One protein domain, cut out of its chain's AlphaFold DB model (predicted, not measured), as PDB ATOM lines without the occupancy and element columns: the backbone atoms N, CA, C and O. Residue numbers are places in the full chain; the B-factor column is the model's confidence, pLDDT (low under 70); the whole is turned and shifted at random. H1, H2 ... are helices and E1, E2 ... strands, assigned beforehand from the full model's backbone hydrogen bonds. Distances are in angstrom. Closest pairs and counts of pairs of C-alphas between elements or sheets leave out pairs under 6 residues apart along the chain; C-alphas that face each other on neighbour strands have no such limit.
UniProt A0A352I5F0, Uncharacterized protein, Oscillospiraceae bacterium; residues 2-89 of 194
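This is residues 2 to 89 of the 194 residues of an uncharacterized protein of Oscillospiraceae bacterium (UniProt A0A352I5F0). Two alike halves stand next to each other, each a small three-stranded sheet made by a strand hairpin and a further strand that follows a helix. H1 covers the face of the first sheet away from the second half, H2 sits where the two sheets come together and grazes both, and a loop, residues 34 to 50, joins the halves. The printed part has 88 residues, with two named helices and six named strands in the order E1 E2 H1 E3 E4 E5 H2 E6. Both sheets are mixed, E1 E2 E3 and E4 E5 E6; the class is mixed, with under half of the residues in named elements. The whole is compact, with a radius of gyration of the C-alphas of 12.3 A and spans of 36 by 30 by 20 A.

E1, residues 3 to 5, and E2, residues 10 to 13, form an antiparallel hairpin, with N 4 and O 12 at 2.9 A, within hydrogen-bond range. E3, residues 30 to 33, is parallel to E2, with N 11 and O 30 at 2.9 A. H1, residues 18 to 26, is over E2 and E3 at a height over the sheet of 9.4 A; its closest C-alphas to E3 are Val 21 and Ile 31, 6.8 A. E4, residues 51 to 53, and E5, residues 56 to 59, form an antiparallel hairpin, with N 58 and O 51 at 2.8 A. E6, residues 78 to 81, is parallel to E5, with N 80 and O 57 at 2.8 A. H2, residues 66 to 74, only grazes both sheets; its closest C-alphas to E2 are Leu 68 and Ile 12, 7.1 A, and to E6 Cys 72 and Glu 78, 7.6 A. E2, H1, E3 and E5, H2, E6 are strand-helix-strand units, two parallel neighbour strands with a helix between, each with a right-handed crossover. H1 and H2 are apart, and in both every O i to N i+4 pair is within hydrogen-bond range.

E1 begins at C-alpha 3, (137.176, 164.579, 180.053). H1 and H2 each measure 12.3 A from first to last C-alpha, and E3 10.2 A. E6 ends at C-alpha 81, (156.223, 163.664, 184.198).

The two C-alphas farthest apart, Arg 26 and Arg 83, are 36.3 A apart. The printed part has no cut; the link E3 to E4, 17 residues, is long. Mean pLDDT of the printed part is 95.0, and no printed residue is under 70.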
ATOM      1  N   ILE A   2     138.269 162.169 176.785       94.44
ATOM      2  CA  ILE A   2     137.470 163.359 176.416       94.44
ATOM      3  C   ILE A   2     137.121 164.266 177.604       94.44
ATOM      4  O   ILE A   2     136.681 165.393 177.397       94.44
ATOM      5  N   CYS A   3     137.313 163.793 178.833       96.12
ATOM      6  CA  CYS A   3     137.176 164.579 180.053       96.12
ATOM      7  C   CYS A   3     138.087 164.028 181.159       96.12
ATOM      8  O   CYS A   3     138.569 162.896 181.070       96.12
ATOM      9  N   ILE A   4     138.314 164.839 182.191       95.94
ATOM     10  CA  ILE A   4     139.001 164.461 183.429       95.94
ATOM     11  C   ILE A   4     138.313 165.131 184.624       95.94
ATOM     12  O   ILE A   4     138.038 166.330 184.604       95.94
ATOM     13  N   HIS A   5     138.020 164.343 185.657       94.31
ATOM     14  CA  HIS A   5     137.404 164.807 186.900       94.31
ATOM     15  C   HIS A   5     138.491 165.217 187.900       94.31
ATOM     16  O   HIS A   5     139.368 164.411 188.197       94.31
ATOM     17  N   LEU A   6     138.434 166.444 188.428       93.19
ATOM     18  CA  LEU A   6     139.465 167.017 189.309       93.19
ATOM     19  C   LEU A   6     139.137 166.917 190.808       93.19
ATOM     20  O   LEU A   6     139.849 167.485 191.637       93.19
ATOM     21  N   GLY A   7     138.063 166.209 191.158       88.88
ATOM     22  CA  GLY A   7     137.534 166.152 192.520       88.88
ATOM     23  C   GLY A   7     136.446 167.200 192.760       88.88
ATOM     24  O   GLY A   7     136.363 168.213 192.065       88.88
ATOM     25  N   GLY A   8     135.596 166.948 193.760       90.19
ATOM     26  CA  GLY A   8     134.427 167.786 194.023       90.19
ATOM     27  C   GLY A   8     133.488 167.819 192.817       90.19
ATOM     28  O   GLY A   8     133.108 166.770 192.308       90.19
ATOM     29  N   SER A   9     133.131 169.018 192.362       93.94
ATOM     30  CA  SER A   9     132.284 169.234 191.184       93.94
ATOM     31  C   SER A   9     133.063 169.616 189.921       93.94
ATOM     32  O   SER A   9     132.435 169.854 188.894       93.94
ATOM     33  N   ASP A  10     134.393 169.732 189.969       95.62
ATOM     34  CA  ASP A  10     135.175 170.284 188.858       95.62
ATOM     35  C   ASP A  10     135.550 169.209 187.829       95.62
ATOM     36  O   ASP A  10     136.188 168.200 188.149       95.62
ATOM     37  N   VAL A  11     135.215 169.459 186.563       97.44
ATOM     38  CA  VAL A  11     135.557 168.583 185.435       97.44
ATOM     39  C   VAL A  11     136.106 169.417 184.286       97.44
ATOM     40  O   VAL A  11     135.494 170.402 183.873       97.44
ATOM     41  N   ILE A  12     137.238 168.988 183.725       97.69
ATOM     42  CA  ILE A  12     137.729 169.524 182.454       97.69
ATOM     43  C   ILE A  12     137.220 168.645 181.319       97.69
ATOM     44  O   ILE A  12     137.376 167.423 181.354       97.69
ATOM     45  N   VAL A  13     136.624 169.259 180.301       97.88
ATOM     46  CA  VAL A  13     136.062 168.575 179.131       97.88
ATOM     47  C   VAL A  13     136.753 169.070 177.864       97.88
ATOM     48  O   VAL A  13     137.037 170.256 177.715       97.88
ATOM     49  N   ALA A  14     137.037 168.168 176.927       97.06
ATOM     50  CA  ALA A  14     137.547 168.548 175.617       97.06
ATOM     51  C   ALA A  14     136.561 169.501 174.916       97.06
ATOM     52  O   ALA A  14     135.356 169.238 174.885       97.06
ATOM     53  N   ARG A  15     137.063 170.590 174.323       95.81
ATOM     54  CA  ARG A  15     136.235 171.532 173.550       95.81
ATOM     55  C   ARG A  15     135.392 170.826 172.491       95.81
ATOM     56  O   ARG A  15     135.782 169.798 171.937       95.81
ATOM     57  N   ARG A  16     134.260 171.451 172.144       94.38
ATOM     58  CA  ARG A  16     133.297 170.978 171.126       94.38
ATOM     59  C   ARG A  16     132.539 169.701 171.520       94.38
ATOM     60  O   ARG A  16     132.010 169.014 170.653       94.38
ATOM     61  N   LYS A  17     132.432 169.396 172.816       95.69
ATOM     62  CA  LYS A  17     131.620 168.289 173.353       95.69
ATOM     63  C   LYS A  17     130.348 168.810 174.033       95.69
ATOM     64  O   LYS A  17     130.113 168.526 175.203       95.69
ATOM     65  N   LYS A  18     129.545 169.596 173.302       95.50
ATOM     66  CA  LYS A  18     128.377 170.326 173.840       95.50
ATOM     67  C   LYS A  18     127.429 169.429 174.642       95.50
ATOM     68  O   LYS A  18     127.161 169.734 175.798       95.50
ATOM     69  N   ASP A  19     127.039 168.289 174.080       96.81
ATOM     70  CA  ASP A  19     126.101 167.363 174.728       96.81
ATOM     71  C   ASP A  19     126.630 166.846 176.074       96.81
ATOM     72  O   ASP A  19     125.897 166.779 177.061       96.81
ATOM     73  N   LEU A  20     127.931 166.534 176.138       96.38
ATOM     74  CA  LEU A  20     128.589 166.108 177.372       96.38
ATOM     75  C   LEU A  20     128.638 167.251 178.390       96.38
ATOM     76  O   LEU A  20     128.310 167.043 179.556       96.38
ATOM     77  N   VAL A  21     129.007 168.462 177.963       97.75
ATOM     78  CA  VAL A  21     129.039 169.649 178.832       97.75
ATOM     79  C   VAL A  21     127.658 169.909 179.440       97.75
ATOM     80  O   VAL A  21     127.545 170.108 180.649       97.75
ATOM     81  N   GLU A  22     126.598 169.870 178.635       97.75
ATOM     82  CA  GLU A  22     125.222 170.076 179.096       97.75
ATOM     83  C   GLU A  22     124.745 168.960 180.029       97.75
ATOM     84  O   GLU A  22     124.120 169.229 181.060       97.75
ATOM     85  N   ALA A  23     125.050 167.699 179.711       96.75
ATOM     86  CA  ALA A  23     124.732 166.567 180.575       96.75
ATOM     87  C   ALA A  23     125.415 166.685 181.946       96.75
ATOM     88  O   ALA A  23     124.767 166.479 182.975       96.75
ATOM     89  N   LEU A  24     126.694 167.065 181.984       97.00
ATOM     90  CA  LEU A  24     127.432 167.222 183.235       97.00
ATOM     91  C   LEU A  24     126.934 168.425 184.049       97.00
ATOM     92  O   LEU A  24     126.684 168.282 185.247       97.00
ATOM     93  N   LYS A  25     126.683 169.577 183.414       97.12
ATOM     94  CA  LYS A  25     126.108 170.751 184.095       97.12
ATOM     95  C   LYS A  25     124.760 170.438 184.742       97.12
ATOM     96  O   LYS A  25     124.550 170.776 185.904       97.12
ATOM     97  N   ARG A  26     123.873 169.717 184.041       96.56
ATOM     98  CA  ARG A  26     122.582 169.258 184.598       96.56
ATOM     99  C   ARG A  26     122.733 168.352 185.821       96.56
ATOM    100  O   ARG A  26     121.810 168.256 186.622       96.56
ATOM    101  N   ASN A  27     123.882 167.698 185.978       95.38
ATOM    102  CA  ASN A  27     124.183 166.851 187.129       95.38
ATOM    103  C   ASN A  27     124.921 167.581 188.266       95.38
ATOM    104  O   ASN A  27     125.197 166.948 189.290       95.38
ATOM    105  N   GLY A  28     125.160 168.891 188.131       95.94
ATOM    106  CA  GLY A  28     125.765 169.746 189.157       95.94
ATOM    107  C   GLY A  28     127.279 169.919 189.037       95.94
ATOM    108  O   GLY A  28     127.902 170.416 189.970       95.94
ATOM    109  N   PHE A  29     127.885 169.512 187.918       97.69
ATOM    110  CA  PHE A  29     129.319 169.702 187.699       97.69
ATOM    111  C   PHE A  29     129.635 171.105 187.173       97.69
ATOM    112  O   PHE A  29     128.938 171.648 186.311       97.69
ATOM    113  N   HIS A  30     130.741 171.659 187.660       97.31
ATOM    114  CA  HIS A  30     131.380 172.849 187.132       97.31
ATOM    115  C   HIS A  30     132.357 172.442 186.028       97.31
ATOM    116  O   HIS A  30     133.277 171.651 186.242       97.31
ATOM    117  N   ILE A  31     132.116 172.956 184.821       97.56
ATOM    118  CA  ILE A  31     132.828 172.531 183.619       97.56
ATOM    119  C   ILE A  31     133.749 173.629 183.126       97.56
ATOM    120  O   ILE A  31     133.291 174.732 182.828       97.56
ATOM    121  N   VAL A  32     135.014 173.266 182.949       96.62
ATOM    122  CA  VAL A  32     136.003 174.055 182.219       96.62
ATOM    123  C   VAL A  32     136.340 173.309 180.930       96.62
ATOM    124  O   VAL A  32     136.506 172.090 180.929       96.62
ATOM    125  N   GLU A  33     136.404 174.011 179.806       97.81
ATOM    126  CA  GLU A  33     136.803 173.387 178.544       97.81
ATOM    127  C   GLU A  33     138.317 173.490 178.330       97.81
ATOM    128  O   GLU A  33     138.928 174.486 178.709       97.81
ATOM    129  N   THR A  34     138.915 172.497 177.666       97.81
ATOM    130  CA  THR A  34     140.332 172.533 177.251       97.81
ATOM    131  C   THR A  34     140.672 173.804 176.476       97.81
ATOM    132  O   THR A  34     139.826 174.339 175.776       97.81
ATOM    133  N   GLN A  35     141.909 174.292 176.513       96.88
ATOM    134  CA  GLN A  35     142.327 175.410 175.655       96.88
ATOM    135  C   GLN A  35     142.553 174.968 174.206       96.88
ATOM    136  O   GLN A  35     142.197 175.681 173.263       96.88
ATOM    137  N   ARG A  36     143.119 173.774 174.020       95.62
ATOM    138  CA  ARG A  36     143.376 173.156 172.717       95.62
ATOM    139  C   ARG A  36     142.186 172.299 172.285       95.62
ATOM    140  O   ARG A  36     141.345 171.893 173.090       95.62
ATOM    141  N   THR A  37     142.113 172.026 170.985       95.12
ATOM    142  CA  THR A  37     141.150 171.064 170.427       95.12
ATOM    143  C   THR A  37     141.799 169.686 170.405       95.12
ATOM    144  O   THR A  37     142.937 169.567 169.959       95.12
ATOM    145  N   LEU A  38     141.082 168.668 170.889       93.19
ATOM    146  CA  LEU A  38     141.526 167.277 170.818       93.19
ATOM    147  C   LEU A  38     141.637 166.854 169.347       93.19
ATOM    148  O   LEU A  38     140.677 167.021 168.593       93.19
ATOM    149  N   GLY A  39     142.806 166.354 168.957       92.19
ATOM    150  CA  GLY A  39     143.048 165.783 167.635       92.19
ATOM    151  C   GLY A  39     142.742 164.287 167.592       92.19
ATOM    152  O   GLY A  39     142.424 163.672 168.609       92.19
ATOM    153  N   GLU A  40     142.851 163.709 166.399       88.88
ATOM    154  CA  GLU A  40     142.611 162.278 166.154       88.88
ATOM    155  C   GLU A  40     143.887 161.434 166.242       88.88
ATOM    156  O   GLU A  40     143.822 160.209 166.239       88.88
ATOM    157  N   THR A  41     145.051 162.083 166.298       89.75
ATOM    158  CA  THR A  41     146.352 161.420 166.264       89.75
ATOM    159  C   THR A  41     147.274 161.924 167.358       89.75
ATOM    160  O   THR A  41     147.216 163.079 167.793       89.75
ATOM    161  N   TYR A  42     148.177 161.047 167.775       88.00
ATOM    162  CA  TYR A  42     149.219 161.359 168.737       88.00
ATOM    163  C   TYR A  42     150.124 162.515 168.266       88.00
ATOM    164  O   TYR A  42     150.569 162.503 167.114       88.00
ATOM    165  N   PRO A  43     150.479 163.487 169.135       88.00
ATOM    166  CA  PRO A  43     150.125 163.607 170.559       88.00
ATOM    167  C   PRO A  43     148.853 164.436 170.835       88.00
ATOM    168  O   PRO A  43     148.579 164.802 171.973       88.00
ATOM    169  N   GLN A  44     148.084 164.808 169.813       90.62
ATOM    170  CA  GLN A  44     146.920 165.689 169.971       90.62
ATOM    171  C   GLN A  44     145.686 164.966 170.534       90.62
ATOM    172  O   GLN A  44     144.745 165.621 170.977       90.62
ATOM    173  N   ASP A  45     145.681 163.636 170.548       91.38
ATOM    174  CA  ASP A  45     144.630 162.777 171.108       91.38
ATOM    175  C   ASP A  45     144.804 162.483 172.617       91.38
ATOM    176  O   ASP A  45     143.917 161.908 173.265       91.38
ATOM    177  N   CYS A  46     145.919 162.921 173.216       93.31
ATOM    178  CA  CYS A  46     146.262 162.644 174.610       93.31
ATOM    179  C   CYS A  46     146.176 163.859 175.555       93.31
ATOM    180  O   CYS A  46     146.606 163.767 176.702       93.31
ATOM    181  N   LEU A  47     145.548 164.963 175.127       96.38
ATOM    182  CA  LEU A  47     145.480 166.239 175.870       96.38
ATOM    183  C   LEU A  47     144.991 166.139 177.324       96.38
ATOM    184  O   LEU A  47     145.406 166.921 178.178       96.38
ATOM    185  N   LEU A  48     144.086 165.200 177.598       96.62
ATOM    186  CA  LEU A  48     143.497 164.958 178.921       96.62
ATOM    187  C   LEU A  48     143.888 163.591 179.499       96.62
ATOM    188  O   LEU A  48     143.256 163.098 180.432       96.62
ATOM    189  N   ASN A  49     144.884 162.923 178.917       96.56
ATOM    190  CA  ASN A  49     145.248 161.561 179.284       96.56
ATOM    191  C   ASN A  49     146.229 161.556 180.468       96.56
ATOM    192  O   ASN A  49     147.419 161.285 180.325       96.56
ATOM    193  N   ALA A  50     145.703 161.875 181.649       96.75
ATOM    194  CA  ALA A  50     146.449 161.953 182.899       96.75
ATOM    195  C   ALA A  50     145.833 161.056 183.978       96.75
ATOM    196  O   ALA A  50     144.612 161.017 184.146       96.75
ATOM    197  N   VAL A  51     146.676 160.351 184.733       95.62
ATOM    198  CA  VAL A  51     146.230 159.644 185.940       95.62
ATOM    199  C   VAL A  51     146.208 160.649 187.077       95.62
ATOM    200  O   VAL A  51     147.254 161.185 187.429       95.62
ATOM    201  N   LEU A  52     145.036 160.895 187.649       93.62
ATOM    202  CA  LEU A  52     144.882 161.724 188.837       93.62
ATOM    203  C   LEU A  52     144.446 160.844 190.008       93.62
ATOM    204  O   LEU A  52     143.414 160.178 189.930       93.62
ATOM    205  N   LEU A  53     145.220 160.859 191.091       90.19
ATOM    206  CA  LEU A  53     144.841 160.263 192.368       90.19
ATOM    207  C   LEU A  53     145.330 161.157 193.510       90.19
ATOM    208  O   LEU A  53     146.526 161.424 193.639       90.19
ATOM    209  N   ARG A  54     144.403 161.580 194.379       88.00
ATOM    210  CA  ARG A  54     144.679 162.511 195.486       88.00
ATOM    211  C   ARG A  54     145.392 163.768 194.965       88.00
ATOM    212  O   ARG A  54     144.862 164.449 194.095       88.00
ATOM    213  N   LYS A  55     146.588 164.063 195.486       90.00
ATOM    214  CA  LYS A  55     147.415 165.202 195.083       90.00
ATOM    215  C   LYS A  55     148.316 164.923 193.879       90.00
ATOM    216  O   LYS A  55     148.961 165.851 193.412       90.00
ATOM    217  N   HIS A  56     148.398 163.684 193.398       93.81
ATOM    218  CA  HIS A  56     149.349 163.313 192.356       93.81
ATOM    219  C   HIS A  56     148.683 163.234 190.988       93.81
ATOM    220  O   HIS A  56     147.702 162.509 190.802       93.81
ATOM    221  N   LEU A  57     149.271 163.927 190.016       96.38
ATOM    222  CA  LEU A  57     148.937 163.794 188.608       96.38
ATOM    223  C   LEU A  57     150.127 163.218 187.842       96.38
ATOM    224  O   LEU A  57     151.212 163.786 187.860       96.38
ATOM    225  N   PHE A  58     149.918 162.117 187.125       97.56
ATOM    226  CA  PHE A  58     150.925 161.497 186.270       97.56
ATOM    227  C   PHE A  58     150.514 161.639 184.816       97.56
ATOM    228  O   PHE A  58     149.446 161.170 184.411       97.56
ATOM    229  N   ALA A  59     151.365 162.285 184.028       97.06
ATOM    230  CA  ALA A  59     151.103 162.512 182.618       97.06
ATOM    231  C   ALA A  59     152.376 162.823 181.841       97.06
ATOM    232  O   ALA A  59     153.396 163.222 182.404       97.06
ATOM    233  N   ARG A  60     152.267 162.719 180.521       96.38
ATOM    234  CA  ARG A  60     153.220 163.309 179.593       96.38
ATOM    235  C   ARG A  60     152.952 164.814 179.468       96.38
ATOM    236  O   ARG A  60     152.004 165.220 178.802       96.38
ATOM    237  N   ILE A  61     153.766 165.636 180.137       94.31
ATOM    238  CA  ILE A  61     153.480 167.073 180.343       94.31
ATOM    239  C   ILE A  61     153.410 167.864 179.029       94.31
ATOM    240  O   ILE A  61     152.533 168.710 178.880       94.31
ATOM    241  N   ASP A  62     154.300 167.590 178.070       92.81
ATOM    242  CA  ASP A  62     154.317 168.251 176.752       92.81
ATOM    243  C   ASP A  62     153.043 167.966 175.934       92.81
ATOM    244  O   ASP A  62     152.629 168.793 175.117       92.81
ATOM    245  N   GLY A  63     152.397 166.827 176.195       91.50
ATOM    246  CA  GLY A  63     151.144 166.414 175.571       91.50
ATOM    247  C   GLY A  63     149.877 166.924 176.262       91.50
ATOM    248  O   GLY A  63     148.802 166.755 175.696       91.50
ATOM    249  N   LEU A  64     149.958 167.534 177.451       94.69
ATOM    250  CA  LEU A  64     148.769 167.977 178.183       94.69
ATOM    251  C   LEU A  64     148.181 169.287 177.661       94.69
ATOM    252  O   LEU A  64     148.872 170.165 177.133       94.69
ATOM    253  N   ASP A  65     146.876 169.444 177.879       97.38
ATOM    254  CA  ASP A  65     146.215 170.727 177.703       97.38
ATOM    255  C   ASP A  65     146.697 171.757 178.750       97.38
ATOM    256  O   ASP A  65     146.764 171.432 179.942       97.38
ATOM    257  N   PRO A  66     146.996 173.009 178.351       96.50
ATOM    258  CA  PRO A  66     147.402 174.056 179.287       96.50
ATOM    259  C   PRO A  66     146.379 174.333 180.394       96.50
ATOM    260  O   PRO A  66     146.782 174.674 181.506       96.50
ATOM    261  N   GLU A  67     145.083 174.147 180.127       97.06
ATOM    262  CA  GLU A  67     144.034 174.335 181.131       97.06
ATOM    263  C   GLU A  67     144.160 173.319 182.262       97.06
ATOM    264  O   GLU A  67     144.071 173.671 183.436       97.06
ATOM    265  N   LEU A  68     144.456 172.061 181.922       97.00
ATOM    266  CA  LEU A  68     144.674 171.017 182.917       97.00
ATOM    267  C   LEU A  68     145.899 171.330 183.781       97.00
ATOM    268  O   LEU A  68     145.833 171.206 185.002       97.00
ATOM    269  N   ILE A  69     146.997 171.793 183.175       96.31
ATOM    270  CA  ILE A  69     148.198 172.201 183.918       96.31
ATOM    271  C   ILE A  69     147.879 173.368 184.864       96.31
ATOM    272  O   ILE A  69     148.279 173.340 186.030       96.31
ATOM    273  N   SER A  70     147.154 174.379 184.376       96.44
ATOM    274  CA  SER A  70     146.736 175.545 185.162       96.44
ATOM    275  C   SER A  70     145.875 175.132 186.358       96.44
ATOM    276  O   SER A  70     146.221 175.427 187.502       96.44
ATOM    277  N   ALA A  71     144.824 174.342 186.117       95.56
ATOM    278  CA  ALA A  71     143.925 173.853 187.157       95.56
ATOM    279  C   ALA A  71     144.656 173.021 188.222       95.56
ATOM    280  O   ALA A  71     144.381 173.158 189.416       95.56
ATOM    281  N   CYS A  72     145.627 172.198 187.813       94.94
ATOM    282  CA  CYS A  72     146.452 171.429 188.741       94.94
ATOM    283  C   CYS A  72     147.293 172.326 189.647       94.94
ATOM    284  O   CYS A  72     147.328 172.104 190.855       94.94
ATOM    285  N   ARG A  73     147.922 173.369 189.092       94.25
ATOM    286  CA  ARG A  73     148.706 174.338 189.873       94.25
ATOM    287  C   ARG A  73     147.835 175.094 190.869       94.25
ATOM    288  O   ARG A  73     148.204 175.185 192.035       94.25
ATOM    289  N   THR A  74     146.668 175.570 190.442       94.81
ATOM    290  CA  THR A  74     145.715 176.269 191.319       94.81
ATOM    291  C   THR A  74     145.241 175.388 192.474       94.81
ATOM    292  O   THR A  74     145.054 175.880 193.582       94.81
ATOM    293  N   LYS A  75     145.084 174.082 192.239       93.69
ATOM    294  CA  LYS A  75     144.695 173.101 193.263       93.69
ATOM    295  C   LYS A  75     145.872 172.552 194.083       93.69
ATOM    296  O   LYS A  75     145.646 171.726 194.962       93.69
ATOM    297  N   GLY A  76     147.108 172.975 193.809       94.75
ATOM    298  CA  GLY A  76     148.301 172.478 194.501       94.75
ATOM    299  C   GLY A  76     148.622 171.006 194.216       94.75
ATOM    300  O   GLY A  76     149.178 170.326 195.076       94.75
ATOM    301  N   LEU A  77     148.250 170.494 193.037       94.56
ATOM    302  CA  LEU A  77     148.547 169.122 192.623       94.56
ATOM    303  C   LEU A  77     150.005 168.987 192.158       94.56
ATOM    304  O   LEU A  77     150.533 169.827 191.425       94.56
ATOM    305  N   GLU A  78     150.636 167.883 192.542       94.00
ATOM    306  CA  GLU A  78     151.989 167.502 192.156       94.00
ATOM    307  C   GLU A  78     151.961 166.789 190.800       94.00
ATOM    308  O   GLU A  78     151.446 165.676 190.672       94.00
ATOM    309  N   ILE A  79     152.529 167.427 189.775       95.56
ATOM    310  CA  ILE A  79     152.596 166.865 188.423       95.56
ATOM    311  C   ILE A  79     153.901 166.080 188.263       95.56
ATOM    312  O   ILE A  79     154.989 166.656 188.243       95.56
ATOM    313  N   THR A  80     153.787 164.767 188.086       96.12
ATOM    314  CA  THR A  80     154.894 163.863 187.765       96.12
ATOM    315  C   THR A  80     154.922 163.587 186.266       96.12
ATOM    316  O   THR A  80     153.966 163.061 185.692       96.12
ATOM    317  N   ASN A  81     156.042 163.923 185.621       96.56
ATOM    318  CA  ASN A  81     156.223 163.664 184.198       96.56
ATOM    319  C   ASN A  81     156.486 162.174 183.933       96.56
ATOM    320  O   ASN A  81     157.451 161.609 184.451       96.56
ATOM    321  N   VAL A  82     155.690 161.563 183.058       96.19
ATOM    322  CA  VAL A  82     155.928 160.216 182.519       96.19
ATOM    323  C   VAL A  82     156.026 160.269 180.997       96.19
ATOM    324  O   VAL A  82     155.413 161.106 180.348       96.19
ATOM    325  N   ARG A  83     156.807 159.366 180.392       93.69
ATOM    326  CA  ARG A  83     156.983 159.335 178.924       93.69
ATOM    327  C   ARG A  83     155.746 158.824 178.179       93.69
ATOM    328  O   ARG A  83     155.597 159.104 176.990       93.69
ATOM    329  N   GLN A  84     154.899 158.066 178.870       95.44
ATOM    330  CA  GLN A  84     153.673 157.489 178.339       95.44
ATOM    331  C   GLN A  84     152.624 158.582 178.119       95.44
ATOM    332  O   GLN A  84     152.137 159.183 179.076       95.44
ATOM    333  N   GLY A  85     152.275 158.825 176.853       95.25
ATOM    334  CA  GLY A  85     151.260 159.809 176.479       95.25
ATOM    335  C   GLY A  85     149.855 159.415 176.915       95.25
ATOM    336  O   GLY A  85     149.062 160.277 177.272       95.25
ATOM    337  N   TYR A  86     149.566 158.115 176.971       96.12
ATOM    338  CA  TYR A  86     148.266 157.594 177.380       96.12
ATOM    339  C   TYR A  86     148.254 157.167 178.849       96.12
ATOM    340  O   TYR A  86     147.847 156.048 179.166       96.12
ATOM    341  N   ALA A  87     148.738 158.021 179.756       97.19
ATOM    342  CA  ALA A  87     148.943 157.649 181.156       97.19
ATOM    343  C   ALA A  87     147.657 157.129 181.830       97.19
ATOM    344  O   ALA A  87     147.697 156.092 182.500       97.19
ATOM    345  N   LYS A  88     146.506 157.782 181.598       96.88
ATOM    346  CA  LYS A  88     145.197 157.363 182.136       96.88
ATOM    347  C   LYS A  88     144.712 156.040 181.565       96.88
ATOM    348  O   LYS A  88     144.176 155.233 182.319       96.88
ATOM    349  N   CYS A  89     144.859 155.827 180.261       96.75
ATOM    350  CA  CYS A  89     144.462 154.561 179.640       96.75
ATOM    351  C   CYS A  89     145.391 153.433 180.104       96.75
ATOM    352  O   CYS A  89     144.922 152.359 180.451       96.75
TER     353      CYS A  89